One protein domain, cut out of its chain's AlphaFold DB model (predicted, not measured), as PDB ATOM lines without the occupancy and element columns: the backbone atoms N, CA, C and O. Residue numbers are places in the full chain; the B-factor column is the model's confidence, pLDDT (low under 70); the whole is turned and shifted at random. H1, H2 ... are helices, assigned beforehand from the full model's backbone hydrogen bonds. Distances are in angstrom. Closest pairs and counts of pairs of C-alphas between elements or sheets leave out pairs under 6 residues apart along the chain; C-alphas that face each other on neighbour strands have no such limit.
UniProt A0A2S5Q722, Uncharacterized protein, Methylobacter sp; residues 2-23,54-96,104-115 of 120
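Overview. This is residues 2 to 23, 54 to 96 and 104 to 115 of the 120 residues of an uncharacterized protein of Methylobacter sp (UniProt A0A2S5Q722). Five helices form an open C: H4 and H5 pack on the later part of H1, and H2 packs on H3 at the other end, apart from H1. The 77 printed residues, all helix in class with H1 to H5 in order and no named strand, are compact, with a radius of gyration of the C-alphas of 12.9 A. They span 34 by 28 by 24 A.

Along the chain. Find C-alpha 3 at (-34.819, 15.740, 4.868); there H1, residues 3 to 21, begins its 26.3 A. Next come H2, residues 55 to 65, 15.4 A; H3, 76 to 85, 14.2 A; H4, 87 to 94; and H5, 106 to 113, ending at C-alpha 113 (-44.350, 20.253, -8.390).

Arrangement. With residues 17 to 21 alone H1 touches H4, about perpendicular at 89 degrees; closest are C-alphas of Val 21 and Met 93, 6.3 A. With residues 10 to 17 alone it touches H5, at C-alphas of Cys 13 and Val 113, 5.8 A. H2 touches H3, closest at C-alphas of Asp 55 and Val 80, 6.2 A. O i to N i+4 pairs are within hydrogen-bond range throughout H2 to H5, and 14 of 15 in H1.

Size, cuts and confidence. Across the cuts, C-alphas 23 and 54 are 29.4 A apart, 96 and 104 16.1 A. Residues 94 to 96 and 104 to 115 have pLDDT under 70.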
ATOM      1  N   PRO A   2     -38.157  13.345   7.532       86.75
ATOM      2  CA  PRO A   2     -36.710  13.473   7.345       86.75
ATOM      3  C   PRO A   2     -36.367  14.223   6.052       86.75
ATOM      4  O   PRO A   2     -37.095  14.135   5.065       86.75
ATOM      5  N   VAL A   3     -35.259  14.972   6.052       84.62
ATOM      6  CA  VAL A   3     -34.819  15.740   4.868       84.62
ATOM      7  C   VAL A   3     -34.478  14.813   3.700       84.62
ATOM      8  O   VAL A   3     -34.706  15.182   2.552       84.62
ATOM      9  N   GLU A   4     -33.987  13.606   3.984       87.06
ATOM     10  CA  GLU A   4     -33.752  12.565   2.979       87.06
ATOM     11  C   GLU A   4     -35.047  12.190   2.253       87.06
ATOM     12  O   GLU A   4     -35.139  12.358   1.040       87.06
ATOM     13  N   ASP A   5     -36.075  11.789   3.006       88.69
ATOM     14  CA  ASP A   5     -37.385  11.428   2.456       88.69
ATOM     15  C   ASP A   5     -38.006  12.590   1.684       88.69
ATOM     16  O   ASP A   5     -38.568  12.401   0.607       88.69
ATOM     17  N   PHE A   6     -37.885  13.812   2.211       88.12
ATOM     18  CA  PHE A   6     -38.338  15.012   1.517       88.12
ATOM     19  C   PHE A   6     -37.599  15.201   0.188       88.12
ATOM     20  O   PHE A   6     -38.227  15.473  -0.830       88.12
ATOM     21  N   THR A   7     -36.278  15.012   0.174       89.62
ATOM     22  CA  THR A   7     -35.452  15.128  -1.035       89.62
ATOM     23  C   THR A   7     -35.852  14.089  -2.079       89.62
ATOM     24  O   THR A   7     -36.004  14.434  -3.250       89.62
ATOM     25  N   ILE A   8     -36.075  12.840  -1.661       90.88
ATOM     26  CA  ILE A   8     -36.540  11.754  -2.535       90.88
ATOM     27  C   ILE A   8     -37.929  12.079  -3.091       90.88
ATOM     28  O   ILE A   8     -38.155  11.966  -4.294       90.88
ATOM     29  N   TYR A   9     -38.840  12.553  -2.244       90.56
ATOM     30  CA  TYR A   9     -40.175  12.974  -2.659       90.56
ATOM     31  C   TYR A   9     -40.127  14.091  -3.713       90.56
ATOM     32  O   TYR A   9     -40.782  13.990  -4.754       90.56
ATOM     33  N   VAL A  10     -39.320  15.137  -3.484       88.69
ATOM     34  CA  VAL A  10     -39.137  16.222  -4.459       88.69
ATOM     35  C   VAL A  10     -38.566  15.672  -5.760       88.69
ATOM     36  O   VAL A  10     -39.062  16.027  -6.826       88.69
ATOM     37  N   TYR A  11     -37.571  14.786  -5.683       90.75
ATOM     38  CA  TYR A  11     -36.963  14.169  -6.858       90.75
ATOM     39  C   TYR A  11     -37.985  13.420  -7.716       90.75
ATOM     40  O   TYR A  11     -38.050  13.657  -8.922       90.75
ATOM     41  N   CYS A  12     -38.821  12.574  -7.106       90.75
ATOM     42  CA  CYS A  12     -39.883  11.861  -7.815       90.75
ATOM     43  C   CYS A  12     -40.828  12.833  -8.533       90.75
ATOM     44  O   CYS A  12     -41.045  12.705  -9.736       90.75
ATOM     45  N   CYS A  13     -41.303  13.863  -7.829       87.00
ATOM     46  CA  CYS A  13     -42.202  14.846  -8.425       87.00
ATOM     47  C   CYS A  13     -41.524  15.609  -9.578       87.00
ATOM     48  O   CYS A  13     -42.130  15.820 -10.627       87.00
ATOM     49  N   VAL A  14     -40.258  16.008  -9.417       87.88
ATOM     50  CA  VAL A  14     -39.489  16.684 -10.472       87.88
ATOM     51  C   VAL A  14     -39.331  15.787 -11.693       87.88
ATOM     52  O   VAL A  14     -39.515  16.286 -12.799       87.88
ATOM     53  N   CYS A  15     -39.036  14.497 -11.524       87.94
ATOM     54  CA  CYS A  15     -38.959  13.548 -12.636       87.94
ATOM     55  C   CYS A  15     -40.276  13.487 -13.415       87.94
ATOM     56  O   CYS A  15     -40.272  13.731 -14.622       87.94
ATOM     57  N   ASP A  16     -41.404  13.303 -12.725       86.62
ATOM     58  CA  ASP A  16     -42.719  13.220 -13.369       86.62
ATOM     59  C   ASP A  16     -43.089  14.498 -14.128       86.62
ATOM     60  O   ASP A  16     -43.706  14.457 -15.197       86.62
ATOM     61  N   CYS A  17     -42.771  15.665 -13.559       83.31
ATOM     62  CA  CYS A  17     -43.057  16.931 -14.217       83.31
ATOM     63  C   CYS A  17     -42.019  17.211 -15.344       83.31
ATOM     64  O   CYS A  17     -42.380  17.790 -16.370       83.31
ATOM     65  N   TYR A  18     -40.761  16.760 -15.217       85.50
ATOM     66  CA  TYR A  18     -39.711  16.911 -16.237       85.50
ATOM     67  C   TYR A  18     -40.025  16.096 -17.489       85.50
ATOM     68  O   TYR A  18     -39.941  16.642 -18.585       85.50
ATOM     69  N   GLU A  19     -40.468  14.845 -17.354       83.69
ATOM     70  CA  GLU A  19     -40.850  13.999 -18.497       83.69
ATOM     71  C   GLU A  19     -42.024  14.576 -19.301       83.69
ATOM     72  O   GLU A  19     -42.082  14.434 -20.522       83.69
ATOM     73  N   LYS A  20     -42.944  15.293 -18.642       82.25
ATOM     74  CA  LYS A  20     -44.078  15.958 -19.307       82.25
ATOM     75  C   LYS A  20     -43.662  17.199 -20.094       82.25
ATOM     76  O   LYS A  20     -44.303  17.543 -21.083       82.25
ATOM     77  N   VAL A  21     -42.619  17.888 -19.636       79.56
ATOM     78  CA  VAL A  21     -42.161  19.163 -20.202       79.56
ATOM     79  C   VAL A  21     -41.084  18.948 -21.262       79.56
ATOM     80  O   VAL A  21     -41.087  19.592 -22.313       79.56
ATOM     81  N   VAL A  22     -40.156  18.031 -21.005       80.06
ATOM     82  CA  VAL A  22     -38.972  17.797 -21.826       80.06
ATOM     83  C   VAL A  22     -39.193  16.554 -22.679       80.06
ATOM     84  O   VAL A  22     -38.778  15.451 -22.353       80.06
ATOM     85  N   THR A  23     -39.832  16.747 -23.832       70.44
ATOM     86  CA  THR A  23     -40.039  15.686 -24.840       70.44
ATOM     87  C   THR A  23     -38.819  15.450 -25.734       70.44
ATOM     88  O   THR A  23     -38.778  14.490 -26.501       70.44
ATOM     89  N   GLN A  54     -28.216  30.751  -2.156       76.56
ATOM     90  CA  GLN A  54     -27.166  30.750  -3.183       76.56
ATOM     91  C   GLN A  54     -26.876  29.340  -3.675       76.56
ATOM     92  O   GLN A  54     -26.642  28.446  -2.861       76.56
ATOM     93  N   ASP A  55     -26.709  29.184  -4.993       80.62
ATOM     94  CA  ASP A  55     -26.276  27.933  -5.635       80.62
ATOM     95  C   ASP A  55     -25.045  27.316  -4.956       80.62
ATOM     96  O   ASP A  55     -24.899  26.098  -4.870       80.62
ATOM     97  N   LYS A  56     -24.143  28.164  -4.438       84.81
ATOM     98  CA  LYS A  56     -22.983  27.729  -3.652       84.81
ATOM     99  C   LYS A  56     -23.405  27.012  -2.367       84.81
ATOM    100  O   LYS A  56     -22.867  25.946  -2.087       84.81
ATOM    101  N   GLY A  57     -24.310  27.608  -1.593       87.25
ATOM    102  CA  GLY A  57     -24.787  27.053  -0.325       87.25
ATOM    103  C   GLY A  57     -25.598  25.778  -0.529       87.25
ATOM    104  O   GLY A  57     -25.451  24.834   0.242       87.25
ATOM    105  N   ILE A  58     -26.374  25.724  -1.613       89.62
ATOM    106  CA  ILE A  58     -27.079  24.521  -2.059       89.62
ATOM    107  C   ILE A  58     -26.063  23.421  -2.385       89.62
ATOM    108  O   ILE A  58     -26.062  22.362  -1.759       89.62
ATOM    109  N   TRP A  59     -25.125  23.690  -3.299       91.62
ATOM    110  CA  TRP A  59     -24.114  22.716  -3.708       91.62
ATOM    111  C   TRP A  59     -23.287  22.186  -2.531       91.62
ATOM    112  O   TRP A  59     -23.053  20.983  -2.428       91.62
ATOM    113  N   GLU A  60     -22.846  23.072  -1.638       91.19
ATOM    114  CA  GLU A  60     -22.041  22.712  -0.470       91.19
ATOM    115  C   GLU A  60     -22.825  21.841   0.515       91.19
ATOM    116  O   GLU A  60     -22.302  20.839   1.006       91.19
ATOM    117  N   TYR A  61     -24.100  22.163   0.740       90.94
ATOM    118  CA  TYR A  61     -24.973  21.369   1.593       90.94
ATOM    119  C   TYR A  61     -25.132  19.936   1.071       90.94
ATOM    120  O   TYR A  61     -24.819  18.988   1.794       90.94
ATOM    121  N   PHE A  62     -25.530  19.776  -0.195       90.31
ATOM    122  CA  PHE A  62     -25.738  18.462  -0.811       90.31
ATOM    123  C   PHE A  62     -24.445  17.666  -0.963       90.31
ATOM    124  O   PHE A  62     -24.439  16.453  -0.765       90.31
ATOM    125  N   ARG A  63     -23.322  18.337  -1.239       91.00
ATOM    126  CA  ARG A  63     -22.011  17.684  -1.280       91.00
ATOM    127  C   ARG A  63     -21.600  17.107   0.073       91.00
ATOM    128  O   ARG A  63     -20.959  16.061   0.085       91.00
ATOM    129  N   ASN A  64     -21.919  17.787   1.171       89.81
ATOM    130  CA  ASN A  64     -21.472  17.382   2.503       89.81
ATOM    131  C   ASN A  64     -22.445  16.410   3.188       89.81
ATOM    132  O   ASN A  64     -21.992  15.547   3.930       89.81
ATOM    133  N   HIS A  65     -23.751  16.526   2.932       87.38
ATOM    134  CA  HIS A  65     -24.780  15.771   3.661       87.38
ATOM    135  C   HIS A  65     -25.441  14.669   2.828       87.38
ATOM    136  O   HIS A  65     -25.835  13.650   3.378       87.38
ATOM    137  N   TRP A  66     -25.529  14.836   1.505       86.75
ATOM    138  CA  TRP A  66     -26.367  13.994   0.640       86.75
ATOM    139  C   TRP A  66     -25.618  13.475  -0.585       86.75
ATOM    140  O   TRP A  66     -26.206  13.171  -1.622       86.75
ATOM    141  N   ARG A  67     -24.293  13.348  -0.490       86.19
ATOM    142  CA  ARG A  67     -23.470  12.888  -1.615       86.19
ATOM    143  C   ARG A  67     -23.789  11.457  -2.052       86.19
ATOM    144  O   ARG A  67     -23.542  11.130  -3.207       86.19
ATOM    145  N   GLY A  68     -24.348  10.644  -1.154       87.06
ATOM    146  CA  GLY A  68     -24.863   9.313  -1.478       87.06
ATOM    147  C   GLY A  68     -26.065   9.346  -2.426       87.06
ATOM    148  O   GLY A  68     -26.152   8.492  -3.300       87.06
ATOM    149  N   LEU A  69     -26.932  10.359  -2.311       84.56
ATOM    150  CA  LEU A  69     -28.088  10.539  -3.198       84.56
ATOM    151  C   LEU A  69     -27.683  11.096  -4.568       84.56
ATOM    152  O   LEU A  69     -28.308  10.773  -5.569       84.56
ATOM    153  N   PHE A  70     -26.614  11.899  -4.615       88.19
ATOM    154  CA  PHE A  70     -26.136  12.564  -5.832       88.19
ATOM    155  C   PHE A  70     -24.689  12.158  -6.170       88.19
ATOM    156  O   PHE A  70     -23.775  12.997  -6.125       88.19
ATOM    157  N   PRO A  71     -24.428  10.887  -6.535       86.31
ATOM    158  CA  PRO A  71     -23.075  10.414  -6.848       86.31
ATOM    159  C   PRO A  71     -22.472  11.139  -8.064       86.31
ATOM    160  O   PRO A  71     -21.252  11.302  -8.163       86.31
ATOM    161  N   GLY A  72     -23.327  11.632  -8.968       86.06
ATOM    162  CA  GLY A  72     -22.960  12.427 -10.137       86.06
ATOM    163  C   GLY A  72     -22.598  13.887  -9.845       86.06
ATOM    164  O   GLY A  72     -22.154  14.592 -10.757       86.06
ATOM    165  N   LEU A  73     -22.742  14.359  -8.597       88.25
ATOM    166  CA  LEU A  73     -22.497  15.754  -8.236       88.25
ATOM    167  C   LEU A  73     -21.026  16.136  -8.466       88.25
ATOM    168  O   LEU A  73     -20.119  15.720  -7.733       88.25
ATOM    169  N   GLY A  74     -20.814  16.941  -9.509       86.88
ATOM    170  CA  GLY A  74     -19.510  17.431  -9.943       86.88
ATOM    171  C   GLY A  74     -19.046  18.682  -9.196       86.88
ATOM    172  O   GLY A  74     -19.409  18.939  -8.048       86.88
ATOM    173  N   SER A  75     -18.217  19.486  -9.866       89.31
ATOM    174  CA  SER A  75     -17.732  20.750  -9.302       89.31
ATOM    175  C   SER A  75     -18.869  21.761  -9.110       89.31
ATOM    176  O   SER A  75     -19.839  21.761  -9.871       89.31
ATOM    177  N   ARG A  76     -18.704  22.688  -8.159       89.62
ATOM    178  CA  ARG A  76     -19.626  23.817  -7.956       89.62
ATOM    179  C   ARG A  76     -19.905  24.558  -9.263       89.62
ATOM    180  O   ARG A  76     -21.045  24.860  -9.578       89.62
ATOM    181  N   THR A  77     -18.861  24.831 -10.041       87.56
ATOM    182  CA  THR A  77     -18.976  25.559 -11.310       87.56
ATOM    183  C   THR A  77     -19.806  24.788 -12.335       87.56
ATOM    184  O   THR A  77     -20.559  25.399 -13.085       87.56
ATOM    185  N   SER A  78     -19.689  23.458 -12.371       86.81
ATOM    186  CA  SER A  78     -20.510  22.608 -13.238       86.81
ATOM    187  C   SER A  78     -21.981  22.657 -12.829       86.81
ATOM    188  O   SER A  78     -22.826  22.831 -13.700       86.81
ATOM    189  N   PHE A  79     -22.260  22.575 -11.524       88.00
ATOM    190  CA  PHE A  79     -23.614  22.677 -10.977       88.00
ATOM    191  C   PHE A  79     -24.257  24.031 -11.298       88.00
ATOM    192  O   PHE A  79     -25.301  24.062 -11.931       88.00
ATOM    193  N   VAL A  80     -23.588  25.145 -10.979       86.94
ATOM    194  CA  VAL A  80     -24.098  26.505 -11.252       86.94
ATOM    195  C   VAL A  80     -24.374  26.710 -12.746       86.94
ATOM    196  O   VAL A  80     -25.407  27.253 -13.128       86.94
ATOM    197  N   LYS A  81     -23.469  26.244 -13.620       85.62
ATOM    198  CA  LYS A  81     -23.670  26.316 -15.077       85.62
ATOM    199  C   LYS A  81     -24.869  25.486 -15.533       85.62
ATOM    200  O   LYS A  81     -25.601  25.919 -16.416       85.62
ATOM    201  N   GLN A  82     -25.054  24.296 -14.964       85.25
ATOM    202  CA  GLN A  82     -26.192  23.438 -15.278       85.25
ATOM    203  C   GLN A  82     -27.507  24.065 -14.792       85.25
ATOM    204  O   GLN A  82     -28.419  24.212 -15.598       85.25
ATOM    205  N   ALA A  83     -27.568  24.535 -13.544       84.31
ATOM    206  CA  ALA A  83     -28.722  25.225 -12.962       84.31
ATOM    207  C   ALA A  83     -29.154  26.457 -13.781       84.31
ATOM    208  O   ALA A  83     -30.346  26.651 -14.037       84.31
ATOM    209  N   ALA A  84     -28.188  27.248 -14.263       83.81
ATOM    210  CA  ALA A  84     -28.446  28.388 -15.141       83.81
ATOM    211  C   ALA A  84     -29.007  27.966 -16.511       83.81
ATOM    212  O   ALA A  84     -29.960  28.568 -17.001       83.81
ATOM    213  N   ASN A  85     -28.467  26.903 -17.116       82.69
ATOM    214  CA  ASN A  85     -28.957  26.386 -18.401       82.69
ATOM    215  C   ASN A  85     -30.363  25.772 -18.301       82.69
ATOM    216  O   ASN A  85     -31.085  25.728 -19.295       82.69
ATOM    217  N   LEU A  86     -30.765  25.320 -17.111       83.31
ATOM    218  CA  LEU A  86     -32.092  24.759 -16.856       83.31
ATOM    219  C   LEU A  86     -33.180  25.812 -16.663       83.31
ATOM    220  O   LEU A  86     -34.339  25.448 -16.483       83.31
ATOM    221  N   TRP A  87     -32.848  27.104 -16.761       81.75
ATOM    222  CA  TRP A  87     -33.826  28.190 -16.685       81.75
ATOM    223  C   TRP A  87     -35.030  27.971 -17.610       81.75
ATOM    224  O   TRP A  87     -36.170  28.075 -17.170       81.75
ATOM    225  N   VAL A  88     -34.788  27.595 -18.870       76.00
ATOM    226  CA  VAL A  88     -35.861  27.388 -19.860       76.00
ATOM    227  C   VAL A  88     -36.795  26.245 -19.449       76.00
ATOM    228  O   VAL A  88     -38.003  26.336 -19.626       76.00
ATOM    229  N   VAL A  89     -36.262  25.183 -18.841       77.75
ATOM    230  CA  VAL A  89     -37.069  24.053 -18.345       77.75
ATOM    231  C   VAL A  89     -37.936  24.476 -17.180       77.75
ATOM    232  O   VAL A  89     -39.112  24.137 -17.136       77.75
ATOM    233  N   LYS A  90     -37.353  25.237 -16.253       77.31
ATOM    234  CA  LYS A  90     -38.068  25.787 -15.103       77.31
ATOM    235  C   LYS A  90     -39.222  26.662 -15.575       77.31
ATOM    236  O   LYS A  90     -40.327  26.541 -15.063       77.31
ATOM    237  N   GLU A  91     -38.988  27.495 -16.584       73.81
ATOM    238  CA  GLU A  91     -40.015  28.351 -17.175       73.81
ATOM    239  C   GLU A  91     -41.143  27.546 -17.835       73.81
ATOM    240  O   GLU A  91     -42.320  27.837 -17.617       73.81
ATOM    241  N   LEU A  92     -40.804  26.484 -18.570       74.69
ATOM    242  CA  LEU A  92     -41.793  25.588 -19.171       74.69
ATOM    243  C   LEU A  92     -42.582  24.792 -18.122       74.69
ATOM    244  O   LEU A  92     -43.794  24.648 -18.259       74.69
ATOM    245  N   MET A  93     -41.931  24.328 -17.049       72.44
ATOM    246  CA  MET A  93     -42.604  23.722 -15.894       72.44
ATOM    247  C   MET A  93     -43.577  24.706 -15.238       72.44
ATOM    248  O   MET A  93     -44.652  24.306 -14.809       72.44
ATOM    249  N   MET A  94     -43.231  25.992 -15.177       65.12
ATOM    250  CA  MET A  94     -44.072  27.025 -14.566       65.12
ATOM    251  C   MET A  94     -45.274  27.446 -15.428       65.12
ATOM    252  O   MET A  94     -46.159  28.114 -14.903       65.12
ATOM    253  N   GLY A  95     -45.358  27.036 -16.699       59.06
ATOM    254  CA  GLY A  95     -46.494  27.356 -17.566       59.06
ATOM    255  C   GLY A  95     -46.590  28.854 -17.873       59.06
ATOM    256  O   GLY A  95     -47.429  29.552 -17.321       59.06
ATOM    257  N   SER A  96     -45.708  29.334 -18.754       48.72
ATOM    258  CA  SER A  96     -45.801  30.587 -19.524       48.72
ATOM    259  C   SER A  96     -46.579  31.754 -18.886       48.72
ATOM    260  O   SER A  96     -47.759  31.961 -19.163       48.72
ATOM    261  N   THR A 104     -35.417  34.297  -7.554       47.88
ATOM    262  CA  THR A 104     -36.184  33.206  -6.894       47.88
ATOM    263  C   THR A 104     -37.318  32.540  -7.705       47.88
ATOM    264  O   THR A 104     -38.499  32.795  -7.485       47.88
ATOM    265  N   PRO A 105     -36.985  31.640  -8.657       53.25
ATOM    266  CA  PRO A 105     -37.970  30.817  -9.368       53.25
ATOM    267  C   PRO A 105     -38.530  29.638  -8.545       53.25
ATOM    268  O   PRO A 105     -39.562  29.083  -8.917       53.25
ATOM    269  N   THR A 106     -37.892  29.194  -7.454       53.97
ATOM    270  CA  THR A 106     -38.237  27.878  -6.863       53.97
ATOM    271  C   THR A 106     -39.501  27.834  -6.021       53.97
ATOM    272  O   THR A 106     -40.130  26.782  -5.990       53.97
ATOM    273  N   ALA A 107     -39.933  28.926  -5.383       53.00
ATOM    274  CA  ALA A 107     -41.199  28.932  -4.639       53.00
ATOM    275  C   ALA A 107     -42.402  28.677  -5.575       53.00
ATOM    276  O   ALA A 107     -43.358  27.977  -5.224       53.00
ATOM    277  N   SER A 108     -42.314  29.180  -6.811       56.84
ATOM    278  CA  SER A 108     -43.286  28.922  -7.880       56.84
ATOM    279  C   SER A 108     -43.148  27.510  -8.458       56.84
ATOM    280  O   SER A 108     -44.148  26.834  -8.676       56.84
ATOM    281  N   ILE A 109     -41.919  27.008  -8.633       59.75
ATOM    282  CA  ILE A 109     -41.698  25.618  -9.070       59.75
ATOM    283  C   ILE A 109     -42.234  24.633  -8.024       59.75
ATOM    284  O   ILE A 109     -42.928  23.690  -8.386       59.75
ATOM    285  N   TRP A 110     -42.005  24.870  -6.728       62.56
ATOM    286  CA  TRP A 110     -42.544  24.049  -5.641       62.56
ATOM    287  C   TRP A 110     -44.069  23.966  -5.695       62.56
ATOM    288  O   TRP A 110     -44.641  22.888  -5.544       62.56
ATOM    289  N   SER A 111     -44.745  25.084  -5.964       62.88
ATOM    290  CA  SER A 111     -46.208  25.125  -6.057       62.88
ATOM    291  C   SER A 111     -46.768  24.463  -7.321       62.88
ATOM    292  O   SER A 111     -47.942  24.093  -7.327       62.88
ATOM    293  N   THR A 112     -45.955  24.252  -8.357       60.44
ATOM    294  CA  THR A 112     -46.293  23.393  -9.503       60.44
ATOM    295  C   THR A 112     -46.008  21.921  -9.206       60.44
ATOM    296  O   THR A 112     -46.868  21.068  -9.414       60.44
ATOM    297  N   VAL A 113     -44.822  21.617  -8.678       61.03
ATOM    298  CA  VAL A 113     -44.350  20.253  -8.390       61.03
ATOM    299  C   VAL A 113     -45.233  19.580  -7.334       61.03
ATOM    300  O   VAL A 113     -45.611  18.426  -7.493       61.03
ATOM    301  N   SER A 114     -45.679  20.322  -6.319       63.38
ATOM    302  CA  SER A 114     -46.626  19.839  -5.297       63.38
ATOM    303  C   SER A 114     -48.046  19.556  -5.814       63.38
ATOM    304  O   SER A 114     -48.833  18.935  -5.104       63.38
ATOM    305  N   ARG A 115     -48.395  19.979  -7.038       61.97
ATOM    306  CA  ARG A 115     -49.673  19.640  -7.694       61.97
ATOM    307  C   ARG A 115     -49.565  18.430  -8.628       61.97
ATOM    308  O   ARG A 115     -50.597  17.998  -9.143       61.97
TER     309      ARG A 115